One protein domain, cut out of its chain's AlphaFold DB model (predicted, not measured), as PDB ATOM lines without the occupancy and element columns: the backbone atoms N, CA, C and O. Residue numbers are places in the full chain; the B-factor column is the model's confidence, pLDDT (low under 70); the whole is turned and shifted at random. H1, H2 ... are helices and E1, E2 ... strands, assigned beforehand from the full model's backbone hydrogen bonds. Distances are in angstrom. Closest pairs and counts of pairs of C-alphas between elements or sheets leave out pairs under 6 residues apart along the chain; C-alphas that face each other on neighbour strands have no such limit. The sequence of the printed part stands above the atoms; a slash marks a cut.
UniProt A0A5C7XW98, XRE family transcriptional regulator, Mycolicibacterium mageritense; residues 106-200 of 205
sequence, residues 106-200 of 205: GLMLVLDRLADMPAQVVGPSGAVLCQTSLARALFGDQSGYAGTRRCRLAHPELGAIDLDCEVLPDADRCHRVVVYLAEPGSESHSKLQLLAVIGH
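This is residues 106 to 200 of the 205 residues of the protein "XRE family transcriptional regulator" of Mycolicibacterium mageritense (UniProt A0A5C7XW98). Picture one sheet of five strands, strongly twisted and curled like part of a barrel, with H1 lying along one face, over E1 and E5. H2 is on the other face and reaches both E1 and E3 across the curl; H3 packs on E4 with its first residues and touches H2 with residues 195 to 196. The printed part has 95 residues, with three named helices and five named strands that follow each other as H1, E1, E2, H2, E3, E4, E5, H3. The sheet runs E2, E1, E5, E4, E3, all antiparallel, and the class is mixed, helices and strands. The whole is compact, with a radius of gyration of the C-alphas of 12.6 A and spans of 36 by 25 by 24 A.

Begin at C-alpha 106, at (148.587, 234.645, 168.095); from there H1 runs through residues 106 to 113, 11.0 A from first to last C-alpha. Next you find E1, residues 119 to 122 and 9.8 A, and then E2, residues 128 to 131 and 7.4 A. A single residue, Thr 132, leads into H2, residues 133 to 139, 10.0 A long. E3 covers residues 150 to 155 over 15.7 A. Find C-alpha 159 at (130.976, 227.872, 196.820); there the longest strand, E4, begins, and its residues 159 to 168 run 27.4 A to C-alpha 168 at (141.156, 225.277, 171.535). E5 holds residues 176 to 181, 15.9 A. The longest helix, H3, takes residues 187 to 198 over 16.4 A and ends at C-alpha 198, at (132.344, 241.689, 190.326).

Start with the sheet, whose edge strands are E2 and E3. E1 and E2 form a hairpin; look there for N 121 and O 130, 2.8 A apart and within hydrogen-bond range. Beside E1 lies E5, antiparallel at 150 degrees, with N 122 and O 176 within range at 2.8 A. E3, E4 and E5 make a meander, each strand the antiparallel neighbour of the one before. Its pairing is staggered: E4 pairs with E3 over residues 159 to 164, where N 153 and O 161 are 2.8 A apart, and with E5 over residues 164 to 168, where N 166 and O 179 are 2.9 A apart. Helices on both faces give three layers, H1 on one face of the sheet and H2 on the other. H1 has a height over the sheet of 8.9 A and runs along the strands, at 9 degrees to E1 on the local plane; it is over E1, and only just over E5, on which 3 of its C-alphas fall. Its closest C-alphas to E1 are those of Leu 111 and Ala 119, 7.0 A apart. H2 lies over none of the strands, and its height of 4.1 A is only just above the sheet's level; its closest C-alpha pair with E1 is Ala 135 and Ala 119, 5.5 A. H3 is on the sheet at a height of 7.1 A, and the C-alphas of Ser 188 and Ile 161 in E4 come within 5.0 A. H2 and H3 touch at a steep tilt of 47 degrees, opposite ways, closest at the C-alphas of Leu 134 and Ala 196, 6.1 A. H1 is apart from both H2 and H3. In H1, H2 and H3 every O i to N i+4 pair is within hydrogen-bond range.

The two C-alphas farthest apart are those of Glu 157 and Asp 172, at 37.9 A. The printed part has no cut and no long link. Read the B-factor column for confidence: the mean pLDDT of the printed part is 79.7, and residues 141 to 149, 169 to 174 and 198 to 200 are under 70.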
ATOM      1  N   GLY A 106     149.924 235.041 168.542       82.06
ATOM      2  CA  GLY A 106     148.587 234.645 168.095       82.06
ATOM      3  C   GLY A 106     147.702 234.114 169.227       82.06
ATOM      4  O   GLY A 106     146.510 234.414 169.264       82.06
ATOM      5  N   LEU A 107     148.275 233.393 170.193       82.38
ATOM      6  CA  LEU A 107     147.535 232.924 171.367       82.38
ATOM      7  C   LEU A 107     147.188 234.058 172.318       82.38
ATOM      8  O   LEU A 107     146.140 234.005 172.960       82.38
ATOM      9  N   MET A 108     148.032 235.088 172.384       84.38
ATOM     10  CA  MET A 108     147.706 236.273 173.167       84.38
ATOM     11  C   MET A 108     146.529 237.033 172.573       84.38
ATOM     12  O   MET A 108     145.596 237.348 173.299       84.38
ATOM     13  N   LEU A 109     146.492 237.174 171.246       85.00
ATOM     14  CA  LEU A 109     145.334 237.744 170.557       85.00
ATOM     15  C   LEU A 109     144.053 236.939 170.806       85.00
ATOM     16  O   LEU A 109     142.992 237.529 170.985       85.00
ATOM     17  N   VAL A 110     144.124 235.603 170.822       86.62
ATOM     18  CA  VAL A 110     142.965 234.762 171.167       86.62
ATOM     19  C   VAL A 110     142.528 235.006 172.608       86.62
ATOM     20  O   VAL A 110     141.334 235.156 172.857       86.62
ATOM     21  N   LEU A 111     143.473 235.070 173.551       86.31
ATOM     22  CA  LEU A 111     143.158 235.313 174.956       86.31
ATOM     23  C   LEU A 111     142.492 236.682 175.158       86.31
ATOM     24  O   LEU A 111     141.507 236.761 175.887       86.31
ATOM     25  N   ASP A 112     142.952 237.717 174.453       86.31
ATOM     26  CA  ASP A 112     142.353 239.057 174.488       86.31
ATOM     27  C   ASP A 112     140.888 239.052 174.023       86.31
ATOM     28  O   ASP A 112     140.061 239.804 174.535       86.31
ATOM     29  N   ARG A 113     140.526 238.179 173.073       89.25
ATOM     30  CA  ARG A 113     139.131 238.021 172.617       89.25
ATOM     31  C   ARG A 113     138.250 237.247 173.589       89.25
ATOM     32  O   ARG A 113     137.034 237.295 173.453       89.25
ATOM     33  N   LEU A 114     138.854 236.552 174.542       89.56
ATOM     34  CA  LEU A 114     138.168 235.769 175.563       89.56
ATOM     35  C   LEU A 114     138.150 236.484 176.919       89.56
ATOM     36  O   LEU A 114     137.872 235.834 177.916       89.56
ATOM     37  N   ALA A 115     138.441 237.789 176.984       83.81
ATOM     38  CA  ALA A 115     138.588 238.529 178.241       83.81
ATOM     39  C   ALA A 115     137.393 238.386 179.211       83.81
ATOM     40  O   ALA A 115     137.605 238.332 180.424       83.81
ATOM     41  N   ASP A 116     136.174 238.252 178.681       84.56
ATOM     42  CA  ASP A 116     134.929 238.092 179.453       84.56
ATOM     43  C   ASP A 116     134.597 236.625 179.794       84.56
ATOM     44  O   ASP A 116     133.545 236.317 180.354       84.56
ATOM     45  N   MET A 117     135.479 235.691 179.441       87.94
ATOM     46  CA  MET A 117     135.337 234.261 179.699       87.94
ATOM     47  C   MET A 117     136.519 233.776 180.540       87.94
ATOM     48  O   MET A 117     137.650 234.206 180.324       87.94
ATOM     49  N   PRO A 118     136.320 232.837 181.480       89.69
ATOM     50  CA  PRO A 118     137.446 232.247 182.178       89.69
ATOM     51  C   PRO A 118     138.242 231.384 181.191       89.69
ATOM     52  O   PRO A 118     137.855 230.267 180.851       89.69
ATOM     53  N   ALA A 119     139.368 231.917 180.726       89.19
ATOM     54  CA  ALA A 119     140.302 231.236 179.839       89.19
ATOM     55  C   ALA A 119     141.763 231.367 180.297       89.19
ATOM     56  O   ALA A 119     142.146 232.354 180.935       89.19
ATOM     57  N   GLN A 120     142.582 230.371 179.952       87.38
ATOM     58  CA  GLN A 120     144.016 230.341 180.253       87.38
ATOM     59  C   GLN A 120     144.847 229.680 179.147       87.38
ATOM     60  O   GLN A 120     144.413 228.712 178.520       87.38
ATOM     61  N   VAL A 121     146.067 230.177 178.942       85.19
ATOM     62  CA  VAL A 121     147.085 229.568 178.078       85.19
ATOM     63  C   VAL A 121     147.896 228.580 178.902       85.19
ATOM     64  O   VAL A 121     148.398 228.913 179.974       85.19
ATOM     65  N   VAL A 122     148.040 227.361 178.396       82.00
ATOM     66  CA  VAL A 122     148.682 226.258 179.109       82.00
ATOM     67  C   VAL A 122     149.835 225.695 178.288       82.00
ATOM     68  O   VAL A 122     149.655 225.346 177.121       82.00
ATOM     69  N   GLY A 123     150.989 225.567 178.940       79.94
ATOM     70  CA  GLY A 123     152.206 224.963 178.416       79.94
ATOM     71  C   GLY A 123     152.082 223.468 178.105       79.94
ATOM     72  O   GLY A 123     151.136 222.807 178.569       79.94
ATOM     73  N   PRO A 124     153.072 222.885 177.402       74.75
ATOM     74  CA  PRO A 124     153.157 221.441 177.197       74.75
ATOM     75  C   PRO A 124     153.258 220.693 178.526       74.75
ATOM     76  O   PRO A 124     152.657 219.628 178.687       74.75
ATOM     77  N   SER A 125     153.978 221.279 179.493       74.25
ATOM     78  CA  SER A 125     154.059 220.765 180.858       74.25
ATOM     79  C   SER A 125     152.701 220.766 181.543       74.25
ATOM     80  O   SER A 125     152.511 220.018 182.481       74.25
ATOM     81  N   GLY A 126     151.726 221.548 181.078       75.50
ATOM     82  CA  GLY A 126     150.468 221.772 181.770       75.50
ATOM     83  C   GLY A 126     150.569 222.814 182.891       75.50
ATOM     84  O   GLY A 126     149.682 222.865 183.749       75.50
ATOM     85  N   ALA A 127     151.648 223.592 182.939       76.94
ATOM     86  CA  ALA A 127     151.695 224.843 183.683       76.94
ATOM     87  C   ALA A 127     150.869 225.916 182.965       76.94
ATOM     88  O   ALA A 127     150.754 225.909 181.737       76.94
ATOM     89  N   VAL A 128     150.267 226.818 183.731       81.88
ATOM     90  CA  VAL A 128     149.538 227.961 183.184       81.88
ATOM     91  C   VAL A 128     150.520 229.092 182.930       81.88
ATOM     92  O   VAL A 128     151.273 229.472 183.818       81.88
ATOM     93  N   LEU A 129     150.522 229.585 181.693       82.00
ATOM     94  CA  LEU A 129     151.432 230.626 181.214       82.00
ATOM     95  C   LEU A 129     150.787 232.008 181.284       82.00
ATOM     96  O   LEU A 129     151.460 232.999 181.537       82.00
ATOM     97  N   CYS A 130     149.478 232.074 181.033       85.12
ATOM     98  CA  CYS A 130     148.702 233.307 181.094       85.12
ATOM     99  C   CYS A 130     147.227 232.999 181.363       85.12
ATOM    100  O   CYS A 130     146.743 231.914 181.030       85.12
ATOM    101  N   GLN A 131     146.510 233.950 181.955       87.56
ATOM    102  CA  GLN A 131     145.104 233.830 182.329       87.56
ATOM    103  C   GLN A 131     144.376 235.136 182.032       87.56
ATOM    104  O   GLN A 131     144.907 236.219 182.266       87.56
ATOM    105  N   THR A 132     143.131 235.015 181.586       89.69
ATOM    106  CA  THR A 132     142.160 236.116 181.642       89.69
ATOM    107  C   THR A 132     141.928 236.548 183.092       89.69
ATOM    108  O   THR A 132     142.064 235.740 184.017       89.69
ATOM    109  N   SER A 133     141.521 237.801 183.307       87.69
ATOM    110  CA  SER A 133     141.182 238.311 184.643       87.69
ATOM    111  C   SER A 133     140.114 237.456 185.325       87.69
ATOM    112  O   SER A 133     140.248 237.119 186.498       87.69
ATOM    113  N   LEU A 134     139.101 237.018 184.569       87.88
ATOM    114  CA  LEU A 134     138.049 236.153 185.091       87.88
ATOM    115  C   LEU A 134     138.576 234.763 185.483       87.88
ATOM    116  O   LEU A 134     138.184 234.234 186.519       87.88
ATOM    117  N   ALA A 135     139.513 234.183 184.722       87.88
ATOM    118  CA  ALA A 135     140.163 232.933 185.120       87.88
ATOM    119  C   ALA A 135     141.041 233.092 186.369       87.88
ATOM    120  O   ALA A 135     141.100 232.163 187.172       87.88
ATOM    121  N   ARG A 136     141.706 234.239 186.559       87.06
ATOM    122  CA  ARG A 136     142.461 234.525 187.792       87.06
ATOM    123  C   ARG A 136     141.542 234.688 188.993       87.06
ATOM    124  O   ARG A 136     141.823 234.116 190.035       87.06
ATOM    125  N   ALA A 137     140.428 235.403 188.843       85.88
ATOM    126  CA  ALA A 137     139.423 235.505 189.897       85.88
ATOM    127  C   ALA A 137     138.868 234.118 190.267       85.88
ATOM    128  O   ALA A 137     138.689 233.806 191.437       85.88
ATOM    129  N   LEU A 138     138.665 233.261 189.264       85.44
ATOM    130  CA  LEU A 138     138.103 231.929 189.449       85.44
ATOM    131  C   LEU A 138     139.093 230.935 190.078       85.44
ATOM    132  O   LEU A 138     138.719 230.206 190.989       85.44
ATOM    133  N   PHE A 139     140.337 230.870 189.600       81.56
ATOM    134  CA  PHE A 139     141.305 229.836 190.001       81.56
ATOM    135  C   PHE A 139     142.472 230.342 190.861       81.56
ATOM    136  O   PHE A 139     143.264 229.533 191.348       81.56
ATOM    137  N   GLY A 140     142.606 231.656 191.032       79.75
ATOM    138  CA  GLY A 140     143.803 232.301 191.557       79.75
ATOM    139  C   GLY A 140     144.976 232.293 190.572       79.75
ATOM    140  O   GLY A 140     144.868 231.855 189.422       79.75
ATOM    141  N   ASP A 141     146.126 232.743 191.072       67.50
ATOM    142  CA  ASP A 141     147.372 232.914 190.308       67.50
ATOM    143  C   ASP A 141     148.138 231.601 190.064       67.50
ATOM    144  O   ASP A 141     149.165 231.583 189.388       67.50
ATOM    145  N   GLN A 142     147.679 230.493 190.658       56.84
ATOM    146  CA  GLN A 142     148.387 229.210 190.671       56.84
ATOM    147  C   GLN A 142     147.580 228.055 190.067       56.84
ATOM    148  O   GLN A 142     147.580 226.945 190.610       56.84
ATOM    149  N   SER A 143     146.904 228.243 188.934       61.78
ATOM    150  CA  SER A 143     146.223 227.108 188.307       61.78
ATOM    151  C   SER A 143     147.210 226.189 187.572       61.78
ATOM    152  O   SER A 143     147.963 226.577 186.688       61.78
ATOM    153  N   GLY A 144     147.229 224.914 187.958       55.50
ATOM    154  CA  GLY A 144     147.821 223.823 187.185       55.50
ATOM    155  C   GLY A 144     146.742 223.141 186.347       55.50
ATOM    156  O   GLY A 144     145.595 223.031 186.772       55.50
ATOM    157  N   TYR A 145     147.093 222.667 185.151       50.25
ATOM    158  CA  TYR A 145     146.160 222.013 184.228       50.25
ATOM    159  C   TYR A 145     145.346 220.870 184.871       50.25
ATOM    160  O   TYR A 145     145.892 219.802 185.163       50.25
ATOM    161  N   ALA A 146     144.028 221.057 184.992       53.41
ATOM    162  CA  ALA A 146     143.068 219.988 185.241       53.41
ATOM    163  C   ALA A 146     142.821 219.251 183.918       53.41
ATOM    164  O   ALA A 146     142.094 219.717 183.047       53.41
ATOM    165  N   GLY A 147     143.479 218.107 183.725       52.75
ATOM    166  CA  GLY A 147     143.352 217.288 182.512       52.75
ATOM    167  C   GLY A 147     142.010 216.580 182.330       52.75
ATOM    168  O   GLY A 147     141.963 215.553 181.656       52.75
ATOM    169  N   THR A 148     140.942 217.096 182.927       58.09
ATOM    170  CA  THR A 148     139.590 216.550 182.862       58.09
ATOM    171  C   THR A 148     138.709 217.445 181.995       58.09
ATOM    172  O   THR A 148     138.820 218.662 182.029       58.09
ATOM    173  N   ARG A 149     137.803 216.840 181.211       69.06
ATOM    174  CA  ARG A 149     136.779 217.587 180.451       69.06
ATOM    175  C   ARG A 149     135.826 218.371 181.350       69.06
ATOM    176  O   ARG A 149     135.165 219.269 180.858       69.06
ATOM    177  N   ARG A 150     135.749 218.007 182.629       74.94
ATOM    178  CA  ARG A 150     134.904 218.641 183.631       74.94
ATOM    179  C   ARG A 150     135.700 218.840 184.910       74.94
ATOM    180  O   ARG A 150     136.433 217.932 185.316       74.94
ATOM    181  N   CYS A 151     135.568 219.995 185.543       76.94
ATOM    182  CA  CYS A 151     136.138 220.275 186.850       76.94
ATOM    183  C   CYS A 151     135.069 220.850 187.782       76.94
ATOM    184  O   CYS A 151     134.189 221.595 187.363       76.94
ATOM    185  N   ARG A 152     135.154 220.467 189.059       83.94
ATOM    186  CA  ARG A 152     134.393 221.081 190.142       83.94
ATOM    187  C   ARG A 152     135.368 221.872 190.995       83.94
ATOM    188  O   ARG A 152     136.295 221.294 191.558       83.94
ATOM    189  N   LEU A 153     135.159 223.175 191.066       83.06
ATOM    190  CA  LEU A 153     135.964 224.106 191.842       83.06
ATOM    191  C   LEU A 153     135.209 224.496 193.115       83.06
ATOM    192  O   LEU A 153     134.009 224.730 193.054       83.06
ATOM    193  N   ALA A 154     135.901 224.611 194.247       83.00
ATOM    194  CA  ALA A 154     135.379 225.303 195.423       83.00
ATOM    195  C   ALA A 154     135.909 226.745 195.438       83.00
ATOM    196  O   ALA A 154     137.100 226.955 195.663       83.00
ATOM    197  N   HIS A 155     135.040 227.722 195.178       83.25
ATOM    198  CA  HIS A 155     135.370 229.145 195.234       83.25
ATOM    199  C   HIS A 155     135.037 229.719 196.625       83.25
ATOM    200  O   HIS A 155     133.935 229.453 197.116       83.25
ATOM    201  N   PRO A 156     135.919 230.523 197.251       78.69
ATOM    202  CA  PRO A 156     135.714 231.040 198.610       78.69
ATOM    203  C   PRO A 156     134.385 231.781 198.805       78.69
ATOM    204  O   PRO A 156     133.717 231.590 199.815       78.69
ATOM    205  N   GLU A 157     133.982 232.582 197.818       82.88
ATOM    206  CA  GLU A 157     132.778 233.425 197.907       82.88
ATOM    207  C   GLU A 157     131.545 232.810 197.231       82.88
ATOM    208  O   GLU A 157     130.415 233.115 197.595       82.88
ATOM    209  N   LEU A 158     131.744 231.930 196.242       83.25
ATOM    210  CA  LEU A 158     130.666 231.422 195.376       83.25
ATOM    211  C   LEU A 158     130.340 229.943 195.648       83.25
ATOM    212  O   LEU A 158     129.401 229.383 195.074       83.25
ATOM    213  N   GLY A 159     131.102 229.294 196.531       84.56
ATOM    214  CA  GLY A 159     130.976 227.872 196.820       84.56
ATOM    215  C   GLY A 159     131.373 227.003 195.625       84.56
ATOM    216  O   GLY A 159     132.251 227.358 194.840       84.56
ATOM    217  N   ALA A 160     130.749 225.832 195.491       88.06
ATOM    218  CA  ALA A 160     131.057 224.916 194.398       88.06
ATOM    219  C   ALA A 160     130.592 225.465 193.034       88.06
ATOM    220  O   ALA A 160     129.454 225.924 192.902       88.06
ATOM    221  N   ILE A 161     131.465 225.367 192.029       88.12
ATOM    222  CA  ILE A 161     131.213 225.725 190.628       88.12
ATOM    223  C   ILE A 161     131.625 224.543 189.749       88.12
ATOM    224  O   ILE A 161     132.763 224.076 189.815       88.12
ATOM    225  N   ASP A 162     130.696 224.067 188.927       89.19
ATOM    226  CA  ASP A 162     130.932 223.017 187.934       89.19
ATOM    227  C   ASP A 162     131.196 223.632 186.559       89.19
ATOM    228  O   ASP A 162     130.408 224.450 186.079       89.19
ATOM    229  N   LEU A 163     132.299 223.221 185.933       87.56
ATOM    230  CA  LEU A 163     132.767 223.753 184.657       87.56
ATOM    231  C   LEU A 163     133.142 222.622 183.709       87.56
ATOM    232  O   LEU A 163     133.818 221.666 184.095       87.56
ATOM    233  N   ASP A 164     132.777 222.777 182.448       87.12
ATOM    234  CA  ASP A 164     133.326 222.015 181.342       87.12
ATOM    235  C   ASP A 164     134.544 222.751 180.758       87.12
ATOM    236  O   ASP A 164     134.615 223.979 180.731       87.12
ATOM    237  N   CYS A 165     135.540 221.982 180.328       84.38
ATOM    238  CA  CYS A 165     136.797 222.479 179.782       84.38
ATOM    239  C   CYS A 165     136.815 222.262 178.270       84.38
ATOM    240  O   CYS A 165     136.900 221.120 177.800       84.38
ATOM    241  N   GLU A 166     136.807 223.351 177.510       85.00
ATOM    242  CA  GLU A 166     137.025 223.334 176.069       85.00
ATOM    243  C   GLU A 166     138.482 223.691 175.764       85.00
ATOM    244  O   GLU A 166     139.022 224.675 176.267       85.00
ATOM    245  N   VAL A 167     139.155 222.860 174.966       80.75
ATOM    246  CA  VAL A 167     140.550 223.089 174.575       80.75
ATOM    247  C   VAL A 167     140.568 223.519 173.122       80.75
ATOM    248  O   VAL A 167     140.292 222.706 172.239       80.75
ATOM    249  N   LEU A 168     140.941 224.772 172.882       75.88
ATOM    250  CA  LEU A 168     141.156 225.277 171.535       75.88
ATOM    251  C   LEU A 168     142.528 224.783 171.050       75.88
ATOM    252  O   LEU A 168     143.540 225.017 171.726       75.88
ATOM    253  N   PRO A 169     142.585 224.037 169.933       60.62
ATOM    254  CA  PRO A 169     143.838 223.523 169.408       60.62
ATOM    255  C   PRO A 169     144.688 224.667 168.846       60.62
ATOM    256  O   PRO A 169     144.195 225.490 168.081       60.62
ATOM    257  N   ASP A 170     145.973 224.670 169.184       60.19
ATOM    258  CA  ASP A 170     146.987 225.446 168.471       60.19
ATOM    259  C   ASP A 170     147.613 224.572 167.372       60.19
ATOM    260  O   ASP A 170     147.843 223.369 167.575       60.19
ATOM    261  N   ALA A 171     147.883 225.166 166.209       48.22
ATOM    262  CA  ALA A 171     148.439 224.483 165.047       48.22
ATOM    263  C   ALA A 171     149.815 223.851 165.343       48.22
ATOM    264  O   ALA A 171     150.114 222.790 164.790       48.22
ATOM    265  N   ASP A 172     150.585 224.417 166.285       55.22
ATOM    266  CA  ASP A 172     151.942 223.960 166.641       55.22
ATOM    267  C   ASP A 172     152.059 223.157 167.957       55.22
ATOM    268  O   ASP A 172     153.148 222.835 168.436       55.22
ATOM    269  N   ARG A 173     150.925 222.716 168.520       58.09
ATOM    270  CA  ARG A 173     150.796 221.667 169.566       58.09
ATOM    271  C   ARG A 173     151.546 221.852 170.898       58.09
ATOM    272  O   ARG A 173     151.418 220.968 171.752       58.09
ATOM    273  N   CYS A 174     152.300 222.926 171.119       64.31
ATOM    274  CA  CYS A 174     153.028 223.129 172.375       64.31
ATOM    275  C   CYS A 174     152.199 223.913 173.401       64.31
ATOM    276  O   CYS A 174     152.082 223.482 174.547       64.31
ATOM    277  N   HIS A 175     151.548 224.994 172.985       78.00
ATOM    278  CA  HIS A 175     150.616 225.746 173.819       78.00
ATOM    279  C   HIS A 175     149.170 225.402 173.467       78.00
ATOM    280  O   HIS A 175     148.865 224.876 172.400       78.00
ATOM    281  N   ARG A 176     148.257 225.656 174.399       79.50
ATOM    282  CA  ARG A 176     146.816 225.526 174.164       79.50
ATOM    283  C   ARG A 176     146.059 226.548 174.979       79.50
ATOM    284  O   ARG A 176     146.450 226.837 176.109       79.50
ATOM    285  N   VAL A 177     144.945 227.018 174.437       85.56
ATOM    286  CA  VAL A 177     143.982 227.824 175.187       85.56
ATOM    287  C   VAL A 177     142.928 226.886 175.751       85.56
ATOM    288  O   VAL A 177     142.382 226.041 175.040       85.56
ATOM    289  N   VAL A 178     142.680 227.002 177.049       87.06
ATOM    290  CA  VAL A 178     141.618 226.281 177.747       87.06
ATOM    291  C   VAL A 178     140.574 227.296 178.155       87.06
ATOM    292  O   VAL A 178     140.904 228.250 178.856       87.06
ATOM    293  N   VAL A 179     139.339 227.074 177.727       88.69
ATOM    294  CA  VAL A 179     138.172 227.879 178.076       88.69
ATOM    295  C   VAL A 179     137.302 227.070 179.026       88.69
ATOM    296  O   VAL A 179     137.070 225.879 178.806       88.69
ATOM    297  N   TYR A 180     136.844 227.707 180.096       88.69
ATOM    298  CA  TYR A 180     135.974 227.100 181.089       88.69
ATOM    299  C   TYR A 180     134.549 227.597 180.888       88.69
ATOM    300  O   TYR A 180     134.291 228.797 180.861       88.69
ATOM    301  N   LEU A 181     133.621 226.665 180.733       89.69
ATOM    302  CA  LEU A 181     132.225 226.954 180.442       89.69
ATOM    303  C   LEU A 181     131.347 226.338 181.521       89.69
ATOM    304  O   LEU A 181     131.574 225.207 181.937       89.69
ATOM    305  N   ALA A 182     130.316 227.057 181.943       90.75
ATOM    306  CA  ALA A 182     129.220 226.475 182.703       90.75
ATOM    307  C   ALA A 182     128.005 226.311 181.790       90.75
ATOM    308  O   ALA A 182     127.747 227.171 180.942       90.75
ATOM    309  N   GLU A 183     127.247 225.239 181.999       89.44
ATOM    310  CA  GLU A 183     126.016 224.965 181.258       89.44
ATOM    311  C   GLU A 183     125.047 226.162 181.360       89.44
ATOM    312  O   GLU A 183     124.713 226.563 182.481       89.44
ATOM    313  N   PRO A 184     124.607 226.767 180.239       88.31
ATOM    314  CA  PRO A 184     123.705 227.915 180.267       88.31
ATOM    315  C   PRO A 184     122.438 227.647 181.087       88.31
ATOM    316  O   PRO A 184     121.803 226.608 180.943       88.31
ATOM    317  N   GLY A 185     122.070 228.591 181.956       88.25
ATOM    318  CA  GLY A 185     120.921 228.458 182.863       88.25
ATOM    319  C   GLY A 185     121.186 227.660 184.148       88.25
ATOM    320  O   GLY A 185     120.313 227.612 185.010       88.25
ATOM    321  N   SER A 186     122.375 227.070 184.317       92.19
ATOM    322  CA  SER A 186     122.780 226.441 185.583       92.19
ATOM    323  C   SER A 186     123.179 227.467 186.654       92.19
ATOM    324  O   SER A 186     123.575 228.593 186.349       92.19
ATOM    325  N   GLU A 187     123.174 227.051 187.924       91.75
ATOM    326  CA  GLU A 187     123.672 227.867 189.043       91.75
ATOM    327  C   GLU A 187     125.150 228.259 188.849       91.75
ATOM    328  O   GLU A 187     125.530 229.406 189.087       91.75
ATOM    329  N   SER A 188     125.979 227.335 188.349       90.25
ATOM    330  CA  SER A 188     127.380 227.598 187.996       90.25
ATOM    331  C   SER A 188     127.505 228.706 186.948       90.25
ATOM    332  O   SER A 188     128.408 229.534 187.037       90.25
ATOM    333  N   HIS A 189     126.582 228.763 185.983       90.56
ATOM    334  CA  HIS A 189     126.556 229.811 184.963       90.56
ATOM    335  C   HIS A 189     126.194 231.173 185.556       90.56
ATOM    336  O   HIS A 189     126.873 232.156 185.271       90.56
ATOM    337  N   SER A 190     125.203 231.235 186.449       89.19
ATOM    338  CA  SER A 190     124.878 232.468 187.179       89.19
ATOM    339  C   SER A 190     126.032 232.940 188.071       89.19
ATOM    340  O   SER A 190     126.324 234.132 188.117       89.19
ATOM    341  N   LYS A 191     126.738 232.016 188.735       89.38
ATOM    342  CA  LYS A 191     127.934 232.322 189.538       89.38
ATOM    343  C   LYS A 191     129.077 232.872 188.686       89.38
ATOM    344  O   LYS A 191     129.712 233.837 189.097       89.38
ATOM    345  N   LEU A 192     129.315 232.308 187.499       86.81
ATOM    346  CA  LEU A 192     130.307 232.841 186.560       86.81
ATOM    347  C   LEU A 192     129.941 234.243 186.063       86.81
ATOM    348  O   LEU A 192     130.814 235.104 186.014       86.81
ATOM    349  N   GLN A 193     128.671 234.489 185.725       87.00
ATOM    350  CA  GLN A 193     128.211 235.821 185.317       87.00
ATOM    351  C   GLN A 193     128.381 236.842 186.445       87.00
ATOM    352  O   GLN A 193     128.839 237.956 186.206       87.00
ATOM    353  N   LEU A 194     128.072 236.453 187.684       85.31
ATOM    354  CA  LEU A 194     128.296 237.298 188.851       85.31
ATOM    355  C   LEU A 194     129.788 237.613 189.035       85.31
ATOM    356  O   LEU A 194     130.147 238.769 189.237       85.31
ATOM    357  N   LEU A 195     130.657 236.606 188.907       83.81
ATOM    358  CA  LEU A 195     132.107 236.785 188.996       83.81
ATOM    359  C   LEU A 195     132.646 237.695 187.884       83.81
ATOM    360  O   LEU A 195     133.546 238.483 188.146       83.81
ATOM    361  N   ALA A 196     132.086 237.638 186.672       79.25
ATOM    362  CA  ALA A 196     132.444 238.549 185.583       79.25
ATOM    363  C   ALA A 196     132.084 240.006 185.916       79.25
ATOM    364  O   ALA A 196     132.878 240.907 185.683       79.25
ATOM    365  N   VAL A 197     130.925 240.243 186.539       76.50
ATOM    366  CA  VAL A 197     130.487 241.590 186.943       76.50
ATOM    367  C   VAL A 197     131.311 242.134 188.118       76.50
ATOM    368  O   VAL A 197     131.681 243.307 188.123       76.50
ATOM    369  N   ILE A 198     131.613 241.293 189.110       68.06
ATOM    370  CA  ILE A 198     132.344 241.689 190.326       68.06
ATOM    371  C   ILE A 198     133.859 241.761 190.072       68.06
ATOM    372  O   ILE A 198     134.530 242.650 190.589       68.06
ATOM    373  N   GLY A 199     134.399 240.887 189.218       54.41
ATOM    374  CA  GLY A 199     135.830 240.764 188.915       54.41
ATOM    375  C   GLY A 199     136.448 241.955 188.173       54.41
ATOM    376  O   GLY A 199     137.671 242.030 188.066       54.41
ATOM    377  N   HIS A 200     135.640 242.912 187.703       52.81
ATOM    378  CA  HIS A 200     136.123 244.201 187.191       52.81
ATOM    379  C   HIS A 200     136.349 245.255 188.294       52.81
ATOM    380  O   HIS A 200     137.034 246.250 188.054       52.81
TER     381      HIS A 200